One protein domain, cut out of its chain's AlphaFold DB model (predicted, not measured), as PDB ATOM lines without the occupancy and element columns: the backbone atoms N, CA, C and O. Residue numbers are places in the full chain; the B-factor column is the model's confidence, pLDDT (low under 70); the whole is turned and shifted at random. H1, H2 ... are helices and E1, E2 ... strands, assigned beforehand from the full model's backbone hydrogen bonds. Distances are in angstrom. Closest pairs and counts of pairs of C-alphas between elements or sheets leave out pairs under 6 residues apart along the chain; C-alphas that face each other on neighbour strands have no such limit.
ATOM      1  N   LEU A 138     149.909 179.670  93.360       90.44
ATOM      2  CA  LEU A 138     149.607 181.074  93.058       90.44
ATOM      3  C   LEU A 138     150.256 182.023  94.071       90.44
ATOM      4  O   LEU A 138     150.914 182.991  93.689       90.44
ATOM      5  N   VAL A 139     150.141 181.707  95.363       91.69
ATOM      6  CA  VAL A 139     150.742 182.485  96.457       91.69
ATOM      7  C   VAL A 139     152.266 182.496  96.349       91.69
ATOM      8  O   VAL A 139     152.886 183.556  96.465       91.69
ATOM      9  N   ARG A 140     152.891 181.341  96.082       92.00
ATOM     10  CA  ARG A 140     154.346 181.238  95.890       92.00
ATOM     11  C   ARG A 140     154.815 182.032  94.673       92.00
ATOM     12  O   ARG A 140     155.800 182.762  94.787       92.00
ATOM     13  N   ALA A 141     154.111 181.943  93.546       93.69
ATOM     14  CA  ALA A 141     154.433 182.687  92.328       93.69
ATOM     15  C   ALA A 141     154.300 184.209  92.527       93.69
ATOM     16  O   ALA A 141     155.199 184.969  92.150       93.69
ATOM     17  N   ALA A 142     153.221 184.654  93.177       94.62
ATOM     18  CA  ALA A 142     153.002 186.054  93.541       94.62
ATOM     19  C   ALA A 142     154.094 186.569  94.494       94.62
ATOM     20  O   ALA A 142     154.677 187.629  94.269       94.62
ATOM     21  N   THR A 143     154.431 185.783  95.519       94.81
ATOM     22  CA  THR A 143     155.488 186.110  96.486       94.81
ATOM     23  C   THR A 143     156.851 186.232  95.807       94.81
ATOM     24  O   THR A 143     157.566 187.197  96.061       94.81
ATOM     25  N   GLY A 144     157.211 185.290  94.927       94.50
ATOM     26  CA  GLY A 144     158.456 185.355  94.155       94.50
ATOM     27  C   GLY A 144     158.519 186.612  93.287       94.50
ATOM     28  O   GLY A 144     159.477 187.373  93.361       94.50
ATOM     29  N   THR A 145     157.435 186.899  92.562       94.88
ATOM     30  CA  THR A 145     157.325 188.091  91.706       94.88
ATOM     31  C   THR A 145     157.532 189.398  92.475       94.88
ATOM     32  O   THR A 145     158.144 190.324  91.947       94.88
ATOM     33  N   LEU A 146     157.035 189.478  93.713       95.56
ATOM     34  CA  LEU A 146     157.168 190.666  94.558       95.56
ATOM     35  C   LEU A 146     158.516 190.770  95.270       95.56
ATOM     36  O   LEU A 146     158.956 191.875  95.562       95.56
ATOM     37  N   ARG A 147     159.181 189.646  95.555       94.62
ATOM     38  CA  ARG A 147     160.547 189.657  96.104       94.62
ATOM     39  C   ARG A 147     161.565 190.182  95.095       94.62
ATOM     40  O   ARG A 147     162.545 190.792  95.502       94.62
ATOM     41  N   ASP A 148     161.300 189.967  93.810       93.06
ATOM     42  CA  ASP A 148     162.163 190.402  92.711       93.06
ATOM     43  C   ASP A 148     161.814 191.808  92.184       93.06
ATOM     44  O   ASP A 148     162.404 192.253  91.195       93.06
ATOM     45  N   CYS A 149     160.829 192.502  92.772       95.38
ATOM     46  CA  CYS A 149     160.439 193.839  92.330       95.38
ATOM     47  C   CYS A 149     161.011 194.947  93.226       95.38
ATOM     48  O   CYS A 149     161.084 194.830  94.445       95.38
ATOM     49  N   ASP A 150     161.379 196.060  92.594       97.31
ATOM     50  CA  ASP A 150     161.813 197.284  93.263       97.31
ATOM     51  C   ASP A 150     160.608 198.102  93.745       97.31
ATOM     52  O   ASP A 150     160.663 198.770  94.778       97.31
ATOM     53  N   TRP A 151     159.512 198.062  92.980       97.62
ATOM     54  CA  TRP A 151     158.297 198.822  93.249       97.62
ATOM     55  C   TRP A 151     157.044 197.997  92.993       97.62
ATOM     56  O   TRP A 151     156.907 197.311  91.976       97.62
ATOM     57  N   VAL A 152     156.077 198.162  93.890       97.50
ATOM     58  CA  VAL A 152     154.707 197.712  93.693       97.50
ATOM     59  C   VAL A 152     153.796 198.921  93.511       97.50
ATOM     60  O   VAL A 152     153.841 199.880  94.283       97.50
ATOM     61  N   GLU A 153     152.980 198.884  92.466       98.00
ATOM     62  CA  GLU A 153     151.820 199.747  92.296       98.00
ATOM     63  C   GLU A 153     150.573 198.978  92.721       98.00
ATOM     64  O   GLU A 153     150.347 197.864  92.254       98.00
ATOM     65  N   VAL A 154     149.741 199.569  93.570       97.44
ATOM     66  CA  VAL A 154     148.457 198.982  93.958       97.44
ATOM     67  C   VAL A 154     147.337 199.930  93.587       97.44
ATOM     68  O   VAL A 154     147.371 201.106  93.950       97.44
ATOM     69  N   GLU A 155     146.347 199.407  92.868       96.75
ATOM     70  CA  GLU A 155     145.104 200.105  92.561       96.75
ATOM     71  C   GLU A 155     143.946 199.460  93.323       96.75
ATOM     72  O   GLU A 155     143.610 198.292  93.106       96.75
ATOM     73  N   ILE A 156     143.316 200.248  94.194       94.62
ATOM     74  CA  ILE A 156     142.003 199.927  94.747       94.62
ATOM     75  C   ILE A 156     140.972 200.748  93.987       94.62
ATOM     76  O   ILE A 156     141.070 201.979  93.955       94.62
ATOM     77  N   ARG A 157     139.983 200.076  93.397       92.69
ATOM     78  CA  ARG A 157     138.851 200.710  92.728       92.69
ATOM     79  C   ARG A 157     137.557 200.074  93.215       92.69
ATOM     80  O   ARG A 157     137.253 198.924  92.919       92.69
ATOM     81  N   SER A 158     136.796 200.865  93.948       89.19
ATOM     82  CA  SER A 158     135.416 200.579  94.325       89.19
ATOM     83  C   SER A 158     134.468 201.371  93.422       89.19
ATOM     84  O   SER A 158     134.902 202.101  92.526       89.19
ATOM     85  N   ASN A 159     133.168 201.244  93.671       85.31
ATOM     86  CA  ASN A 159     132.154 201.989  92.938       85.31
ATOM     87  C   ASN A 159     132.241 203.505  93.169       85.31
ATOM     88  O   ASN A 159     131.954 204.269  92.253       85.31
ATOM     89  N   SER A 160     132.636 203.929  94.374       90.56
ATOM     90  CA  SER A 160     132.650 205.344  94.773       90.56
ATOM     91  C   SER A 160     134.056 205.914  94.953       90.56
ATOM     92  O   SER A 160     134.247 207.125  94.844       90.56
ATOM     93  N   HIS A 161     135.061 205.071  95.192       92.56
ATOM     94  CA  HIS A 161     136.417 205.512  95.512       92.56
ATOM     95  C   HIS A 161     137.475 204.808  94.676       92.56
ATOM     96  O   HIS A 161     137.390 203.611  94.387       92.56
ATOM     97  N   ARG A 162     138.542 205.543  94.370       94.44
ATOM     98  CA  ARG A 162     139.730 205.012  93.713       94.44
ATOM     99  C   ARG A 162     140.993 205.553  94.365       94.44
ATOM    100  O   ARG A 162     141.070 206.719  94.747       94.44
ATOM    101  N   ASN A 163     142.004 204.702  94.484       95.81
ATOM    102  CA  ASN A 163     143.339 205.107  94.901       95.81
ATOM    103  C   ASN A 163     144.387 204.276  94.170       95.81
ATOM    104  O   ASN A 163     144.247 203.061  94.044       95.81
ATOM    105  N   VAL A 164     145.445 204.947  93.716       96.25
ATOM    106  CA  VAL A 164     146.640 204.298  93.179       96.25
ATOM    107  C   VAL A 164     147.824 204.722  94.024       96.25
ATOM    108  O   VAL A 164     148.083 205.916  94.192       96.25
ATOM    109  N   VAL A 165     148.560 203.746  94.541       96.88
ATOM    110  CA  VAL A 165     149.759 203.986  95.340       96.88
ATOM    111  C   VAL A 165     150.940 203.217  94.779       96.88
ATOM    112  O   VAL A 165     150.772 202.138  94.222       96.88
ATOM    113  N   ARG A 166     152.140 203.774  94.942       97.12
ATOM    114  CA  ARG A 166     153.404 203.120  94.603       97.12
ATOM    115  C   ARG A 166     154.324 203.132  95.809       97.12
ATOM    116  O   ARG A 166     154.503 204.185  96.421       97.12
ATOM    117  N   PHE A 167     154.909 201.989  96.136       97.88
ATOM    118  CA  PHE A 167     155.879 201.870  97.222       97.88
ATOM    119  C   PHE A 167     156.860 200.724  96.963       97.88
ATOM    120  O   PHE A 167     156.584 199.833  96.163       97.88
ATOM    121  N   ALA A 168     158.018 200.764  97.620       97.88
ATOM    122  CA  ALA A 168     158.982 199.671  97.582       97.88
ATOM    123  C   ALA A 168     158.581 198.614  98.625       97.88
ATOM    124  O   ALA A 168     158.505 198.955  99.816       97.88
ATOM    125  N   PRO A 169     158.283 197.365  98.224       97.50
ATOM    126  CA  PRO A 169     157.949 196.322  99.180       97.50
ATOM    127  C   PRO A 169     159.183 195.966 100.018       97.50
ATOM    128  O   PRO A 169     160.295 195.861  99.511       97.50
ATOM    129  N   SER A 170     158.990 195.792 101.323       97.44
ATOM    130  CA  SER A 170     160.050 195.382 102.256       97.44
ATOM    131  C   SER A 170     159.658 194.165 103.080       97.44
ATOM    132  O   SER A 170     160.533 193.424 103.520       97.44
ATOM    133  N   PHE A 171     158.360 193.969 103.304       96.62
ATOM    134  CA  PHE A 171     157.819 192.818 104.010       96.62
ATOM    135  C   PHE A 171     156.781 192.155 103.121       96.62
ATOM    136  O   PHE A 171     155.876 192.822 102.620       96.62
ATOM    137  N   ILE A 172     156.947 190.852 102.907       96.50
ATOM    138  CA  ILE A 172     156.038 190.030 102.115       96.50
ATOM    139  C   ILE A 172     155.801 188.752 102.910       96.50
ATOM    140  O   ILE A 172     156.745 188.005 103.176       96.50
ATOM    141  N   ASP A 173     154.551 188.533 103.289       93.62
ATOM    142  CA  ASP A 173     154.080 187.367 104.031       93.62
ATOM    143  C   ASP A 173     152.796 186.832 103.385       93.62
ATOM    144  O   ASP A 173     152.167 187.510 102.571       93.62
ATOM    145  N   SER A 174     152.403 185.611 103.725       90.44
ATOM    146  CA  SER A 174     151.169 185.006 103.245       90.44
ATOM    147  C   SER A 174     150.550 184.087 104.286       90.44
ATOM    148  O   SER A 174     151.247 183.271 104.887       90.44
ATOM    149  N   GLU A 175     149.229 184.144 104.421       85.94
ATOM    150  CA  GLU A 175     148.446 183.224 105.242       85.94
ATOM    151  C   GLU A 175     147.323 182.621 104.391       85.94
ATOM    152  O   GLU A 175     146.363 183.302 104.023       85.94
ATOM    153  N   GLY A 176     147.460 181.339 104.036       86.56
ATOM    154  CA  GLY A 176     146.588 180.705 103.044       86.56
ATOM    155  C   GLY A 176     146.691 181.405 101.683       86.56
ATOM    156  O   GLY A 176     147.791 181.725 101.239       86.56
ATOM    157  N   GLY A 177     145.548 181.674 101.048       87.06
ATOM    158  CA  GLY A 177     145.450 182.430  99.792       87.06
ATOM    159  C   GLY A 177     145.656 183.946  99.928       87.06
ATOM    160  O   GLY A 177     145.589 184.663  98.933       87.06
ATOM    161  N   VAL A 178     145.905 184.470 101.134       90.00
ATOM    162  CA  VAL A 178     146.037 185.915 101.360       90.00
ATOM    163  C   VAL A 178     147.503 186.316 101.452       90.00
ATOM    164  O   VAL A 178     148.221 185.925 102.367       90.00
ATOM    165  N   LEU A 179     147.924 187.166 100.527       93.31
ATOM    166  CA  LEU A 179     149.219 187.824 100.490       93.31
ATOM    167  C   LEU A 179     149.175 189.147 101.271       93.31
ATOM    168  O   LEU A 179     148.246 189.945 101.127       93.31
ATOM    169  N   ARG A 180     150.218 189.407 102.059       95.06
ATOM    170  CA  ARG A 180     150.431 190.627 102.842       95.06
ATOM    171  C   ARG A 180     151.710 191.303 102.377       95.06
ATOM    172  O   ARG A 180     152.777 190.698 102.425       95.06
ATOM    173  N   VAL A 181     151.613 192.554 101.941       96.69
ATOM    174  CA  VAL A 181     152.758 193.326 101.441       96.69
ATOM    175  C   VAL A 181     152.831 194.649 102.176       96.69
ATOM    176  O   VAL A 181     151.838 195.369 102.235       96.69
ATOM    177  N   ALA A 182     153.998 195.002 102.705       97.31
ATOM    178  CA  ALA A 182     154.207 196.292 103.345       97.31
ATOM    179  C   ALA A 182     155.534 196.938 102.956       97.31
ATOM    180  O   ALA A 182     156.514 196.258 102.631       97.31
ATOM    181  N   ASP A 183     155.568 198.270 103.008       97.50
ATOM    182  CA  ASP A 183     156.821 199.019 102.918       97.50
ATOM    183  C   ASP A 183     157.622 198.940 104.227       97.50
ATOM    184  O   ASP A 183     157.120 198.529 105.274       97.50
ATOM    185  N   ARG A 184     158.893 199.358 104.187       97.00
ATOM    186  CA  ARG A 184     159.788 199.303 105.359       97.00
ATOM    187  C   ARG A 184     159.274 200.113 106.556       97.00
ATOM    188  O   ARG A 184     159.634 199.825 107.693       97.00
ATOM    189  N   SER A 185     158.487 201.152 106.291       95.75
ATOM    190  CA  SER A 185     157.939 202.056 107.305       95.75
ATOM    191  C   SER A 185     156.564 201.634 107.825       95.75
ATOM    192  O   SER A 185     156.007 202.337 108.665       95.75
ATOM    193  N   CYS A 186     156.001 200.538 107.304       92.38
ATOM    194  CA  CYS A 186     154.617 200.116 107.507       92.38
ATOM    195  C   CYS A 186     153.579 201.216 107.218       92.38
ATOM    196  O   CYS A 186     152.465 201.174 107.734       92.38
ATOM    197  N   ARG A 187     153.923 202.209 106.386       94.44
ATOM    198  CA  ARG A 187     152.989 203.271 105.978       94.44
ATOM    199  C   ARG A 187     152.092 202.836 104.837       94.44
ATOM    200  O   ARG A 187     151.099 203.504 104.586       94.44
ATOM    201  N   HIS A 188     152.459 201.769 104.141       96.75
ATOM    202  CA  HIS A 188     151.642 201.111 103.137       96.75
ATOM    203  C   HIS A 188     151.557 199.646 103.519       96.75
ATOM    204  O   HIS A 188     152.594 199.003 103.682       96.75
ATOM    205  N   VAL A 189     150.338 199.141 103.673       95.62
ATOM    206  CA  VAL A 189     150.060 197.730 103.935       95.62
ATOM    207  C   VAL A 189     148.950 197.292 102.998       95.62
ATOM    208  O   VAL A 189     147.899 197.925 102.922       95.62
ATOM    209  N   VAL A 190     149.195 196.215 102.272       95.75
ATOM    210  CA  VAL A 190     148.292 195.653 101.275       95.75
ATOM    211  C   VAL A 190     147.963 194.235 101.691       95.75
ATOM    212  O   VAL A 190     148.864 193.458 102.006       95.75
ATOM    213  N   TYR A 191     146.680 193.905 101.652       94.06
ATOM    214  CA  TYR A 191     146.188 192.543 101.816       94.06
ATOM    215  C   TYR A 191     145.478 192.152 100.534       94.06
ATOM    216  O   TYR A 191     144.544 192.846 100.130       94.06
ATOM    217  N   ALA A 192     145.926 191.074  99.907       93.56
ATOM    218  CA  ALA A 192     145.443 190.613  98.621       93.56
ATOM    219  C   ALA A 192     145.105 189.126  98.687       93.56
ATOM    220  O   ALA A 192     145.987 188.307  98.918       93.56
ATOM    221  N   ASP A 193     143.849 188.778  98.454       92.06
ATOM    222  CA  ASP A 193     143.449 187.410  98.159       92.06
ATOM    223  C   ASP A 193     143.889 187.081  96.728       92.06
ATOM    224  O   ASP A 193     143.302 187.567  95.757       92.06
ATOM    225  N   VAL A 194     144.966 186.306  96.599       91.81
ATOM    226  CA  VAL A 194     145.535 185.965  95.286       91.81
ATOM    227  C   VAL A 194     144.735 184.883  94.568       91.81
ATOM    228  O   VAL A 194     144.962 184.645  93.383       91.81
ATOM    229  N   GLU A 195     143.821 184.221  95.279       88.88
ATOM    230  CA  GLU A 195     142.942 183.187  94.737       88.88
ATOM    231  C   GLU A 195     141.605 183.765  94.260       88.88
ATOM    232  O   GLU A 195     140.824 183.063  93.612       88.88
ATOM    233  N   ALA A 196     141.339 185.049  94.527       88.31
ATOM    234  CA  ALA A 196     140.164 185.718  93.995       88.31
ATOM    235  C   ALA A 196     140.189 185.688  92.448       88.31
ATOM    236  O   ALA A 196     141.204 186.024  91.835       88.31
ATOM    237  N   PRO A 197     139.077 185.328  91.776       87.00
ATOM    238  CA  PRO A 197     139.059 185.044  90.332       87.00
ATOM    239  C   PRO A 197     139.426 186.243  89.444       87.00
ATOM    240  O   PRO A 197     139.859 186.094  88.301       87.00
ATOM    241  N   ASP A 198     139.271 187.447  89.965       90.19
ATOM    242  CA  ASP A 198     139.562 188.732  89.335       90.19
ATOM    243  C   ASP A 198     140.808 189.413  89.919       90.19
ATOM    244  O   ASP A 198     141.132 190.539  89.536       90.19
ATOM    245  N   PHE A 199     141.538 188.742  90.816       92.62
ATOM    246  CA  PHE A 199     142.864 189.177  91.227       92.62
ATOM    247  C   PHE A 199     143.807 189.164  90.026       92.62
ATOM    248  O   PHE A 199     143.862 188.202  89.250       92.62
ATOM    249  N   ARG A 200     144.567 190.245  89.865       94.56
ATOM    250  CA  ARG A 200     145.573 190.370  88.817       94.56
ATOM    251  C   ARG A 200     146.865 190.915  89.400       94.56
ATOM    252  O   ARG A 200     146.883 191.886  90.160       94.56
ATOM    253  N   MET A 201     147.961 190.315  88.953       95.50
ATOM    254  CA  MET A 201     149.308 190.820  89.156       95.50
ATOM    255  C   MET A 201     150.003 190.906  87.799       95.50
ATOM    256  O   MET A 201     150.103 189.908  87.092       95.50
ATOM    257  N   ALA A 202     150.458 192.097  87.415       95.31
ATOM    258  CA  ALA A 202     151.068 192.326  86.107       95.31
ATOM    259  C   ALA A 202     152.401 193.057  86.247       95.31
ATOM    260  O   ALA A 202     152.502 194.050  86.963       95.31
ATOM    261  N   ARG A 203     153.430 192.603  85.532       94.62
ATOM    262  CA  ARG A 203     154.695 193.340  85.434       94.62
ATOM    263  C   ARG A 203     154.506 194.512  84.468       94.62
ATOM    264  O   ARG A 203     154.213 194.287  83.299       94.62
ATOM    265  N   ILE A 204     154.655 195.745  84.954       94.50
ATOM    266  CA  ILE A 204     154.490 196.958  84.128       94.50
ATOM    267  C   ILE A 204     155.815 197.335  83.458       94.50
ATOM    268  O   ILE A 204     155.843 197.788  82.318       94.50
ATOM    269  N   SER A 205     156.927 197.151  84.168       93.44
ATOM    270  CA  SER A 205     158.280 197.368  83.657       93.44
ATOM    271  C   SER A 205     159.279 196.512  84.441       93.44
ATOM    272  O   SER A 205     158.895 195.746  85.332       93.44
ATOM    273  N   GLN A 206     160.566 196.587  84.098       92.50
ATOM    274  CA  GLN A 206     161.604 195.892  84.855       92.50
ATOM    275  C   GLN A 206     161.601 196.380  86.311       92.50
ATOM    276  O   GLN A 206     161.663 197.579  86.561       92.50
ATOM    277  N   GLY A 207     161.472 195.446  87.256       94.00
ATOM    278  CA  GLY A 207     161.397 195.761  88.684       94.00
ATOM    279  C   GLY A 207     160.073 196.387  89.145       94.00
ATOM    280  O   GLY A 207     159.970 196.749  90.310       94.00
ATOM    281  N   GLN A 208     159.044 196.513  88.293       97.00
ATOM    282  CA  GLN A 208     157.760 197.114  88.684       97.00
ATOM    283  C   GLN A 208     156.580 196.177  88.455       97.00
ATOM    284  O   GLN A 208     156.346 195.690  87.344       97.00
ATOM    285  N   VAL A 209     155.792 195.983  89.506       97.44
ATOM    286  CA  VAL A 209     154.627 195.095  89.515       97.44
ATOM    287  C   VAL A 209     153.380 195.883  89.891       97.44
ATOM    288  O   VAL A 209     153.414 196.695  90.807       97.44
ATOM    289  N   ARG A 210     152.268 195.632  89.202       97.62
ATOM    290  CA  ARG A 210     150.939 196.133  89.545       97.62
ATOM    291  C   ARG A 210     150.128 195.051  90.224       97.62
ATOM    292  O   ARG A 210     150.050 193.951  89.685       97.62
ATOM    293  N   ILE A 211     149.462 195.394  91.315       96.75
ATOM    294  CA  ILE A 211     148.402 194.599  91.929       96.75
ATOM    295  C   ILE A 211     147.089 195.352  91.746       96.75
ATOM    296  O   ILE A 211     146.970 196.520  92.123       96.75
ATOM    297  N   PHE A 212     146.107 194.693  91.147       95.38
ATOM    298  CA  PHE A 212     144.788 195.268  90.914       95.38
ATOM    299  C   PHE A 212     143.741 194.159  90.830       95.38
ATOM    300  O   PHE A 212     144.074 192.973  90.783       95.38
ATOM    301  N   ARG A 213     142.466 194.547  90.811       92.31
ATOM    302  CA  ARG A 213     141.386 193.648  90.408       92.31
ATOM    303  C   ARG A 213     140.820 194.105  89.085       92.31
ATOM    304  O   ARG A 213     140.617 195.302  88.868       92.31
ATOM    305  N   GLU A 214     140.607 193.153  88.196       87.19
ATOM    306  CA  GLU A 214     139.881 193.399  86.963       87.19
ATOM    307  C   GLU A 214     138.417 193.607  87.347       87.19
ATOM    308  O   GLU A 214     137.750 192.682  87.791       87.19
TER     309      GLU A 214
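AT A GLANCE: This is residues 138 to 214 of the 218 residues of an uncharacterized protein of Verrucomicrobiaceae bacterium (UniProt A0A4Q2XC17). One helix, H1, is sandwiched between two sheets: a twisted sheet of four strands and a smaller sheet of three. H1 covers E6 and E7 of the larger sheet and, with its other side, E3 and E4 of the smaller; the sheets come close to each other at E2 with E5 and at E5 with E6. The 77 printed residues hold one named helix and seven named strands, in the order H1 E1 E2 E3 E4 E5 E6 E7; the class is mostly strand. The larger sheet has the order E2 E1 E7 E6 and is mixed; the smaller, E3 E4 E5, is antiparallel. The whole is compact, with a radius of gyration of the C-alphas of 11.6 A and spans of 32 by 24 by 24 A.

HOW THE PARTS SIT: H1, residues 138 to 147, has every O i to N i+4 pair within hydrogen-bond range. E1, residues 151 to 157, and E2, residues 161 to 167, form a hairpin, with N 154 and O 165 2.8 A apart. E3, residues 171 to 175, E4, residues 178 to 182, and E5, residues 188 to 193, form a meander, each strand the antiparallel neighbour of the one before; N 180 and O 173 are 2.8 A apart, as are N 179 and O 192. E6, residues 199 to 205, and E7, residues 208 to 213, form a hairpin, with N 210 and O 202 2.8 A apart. E7 is also the parallel neighbour of E1 at 17 degrees, with N 153 and O 209 2.8 A apart. E2 and E6 are edge strands. H1 is on this sheet at a height of 10.6 A, over E7 and E6, only just slantwise to the strands at 30.3 degrees to E6 on the local plane; its closest C-alphas to E7 are those of Leu 146 and Val 209, 7.2 A. H1 and the sheet E3 E4 E5 make two layers, a helix on one face of a sheet, at a height of 9.4 A. There H1 runs along the strands, at 2 degrees to E4 on the local plane; the C-alphas of Val 139 and Leu 179, the closest of H1 and E4, are 6.9 A apart. E1 and E3 are apart.

IN THESE COORDINATES: H1 begins at C-alpha 138 (149.607, 181.074, 93.058) and is 14.2 A long. E1 measures 19.5 A, E2 19.9 A, E3 13.5 A, E4 13.4 A, E5 16.7 A, E6 19.0 A and E7 16.8 A, ending at C-alpha 213 (141.386, 193.648, 90.408).

THE WHOLE: The two C-alphas farthest apart, those of Asp 148 and Ser 160, are 33.1 A apart. The printed part has no cut, and its links between named elements are tight. The mean pLDDT of the printed part is 94.0, and no printed residue is under 70.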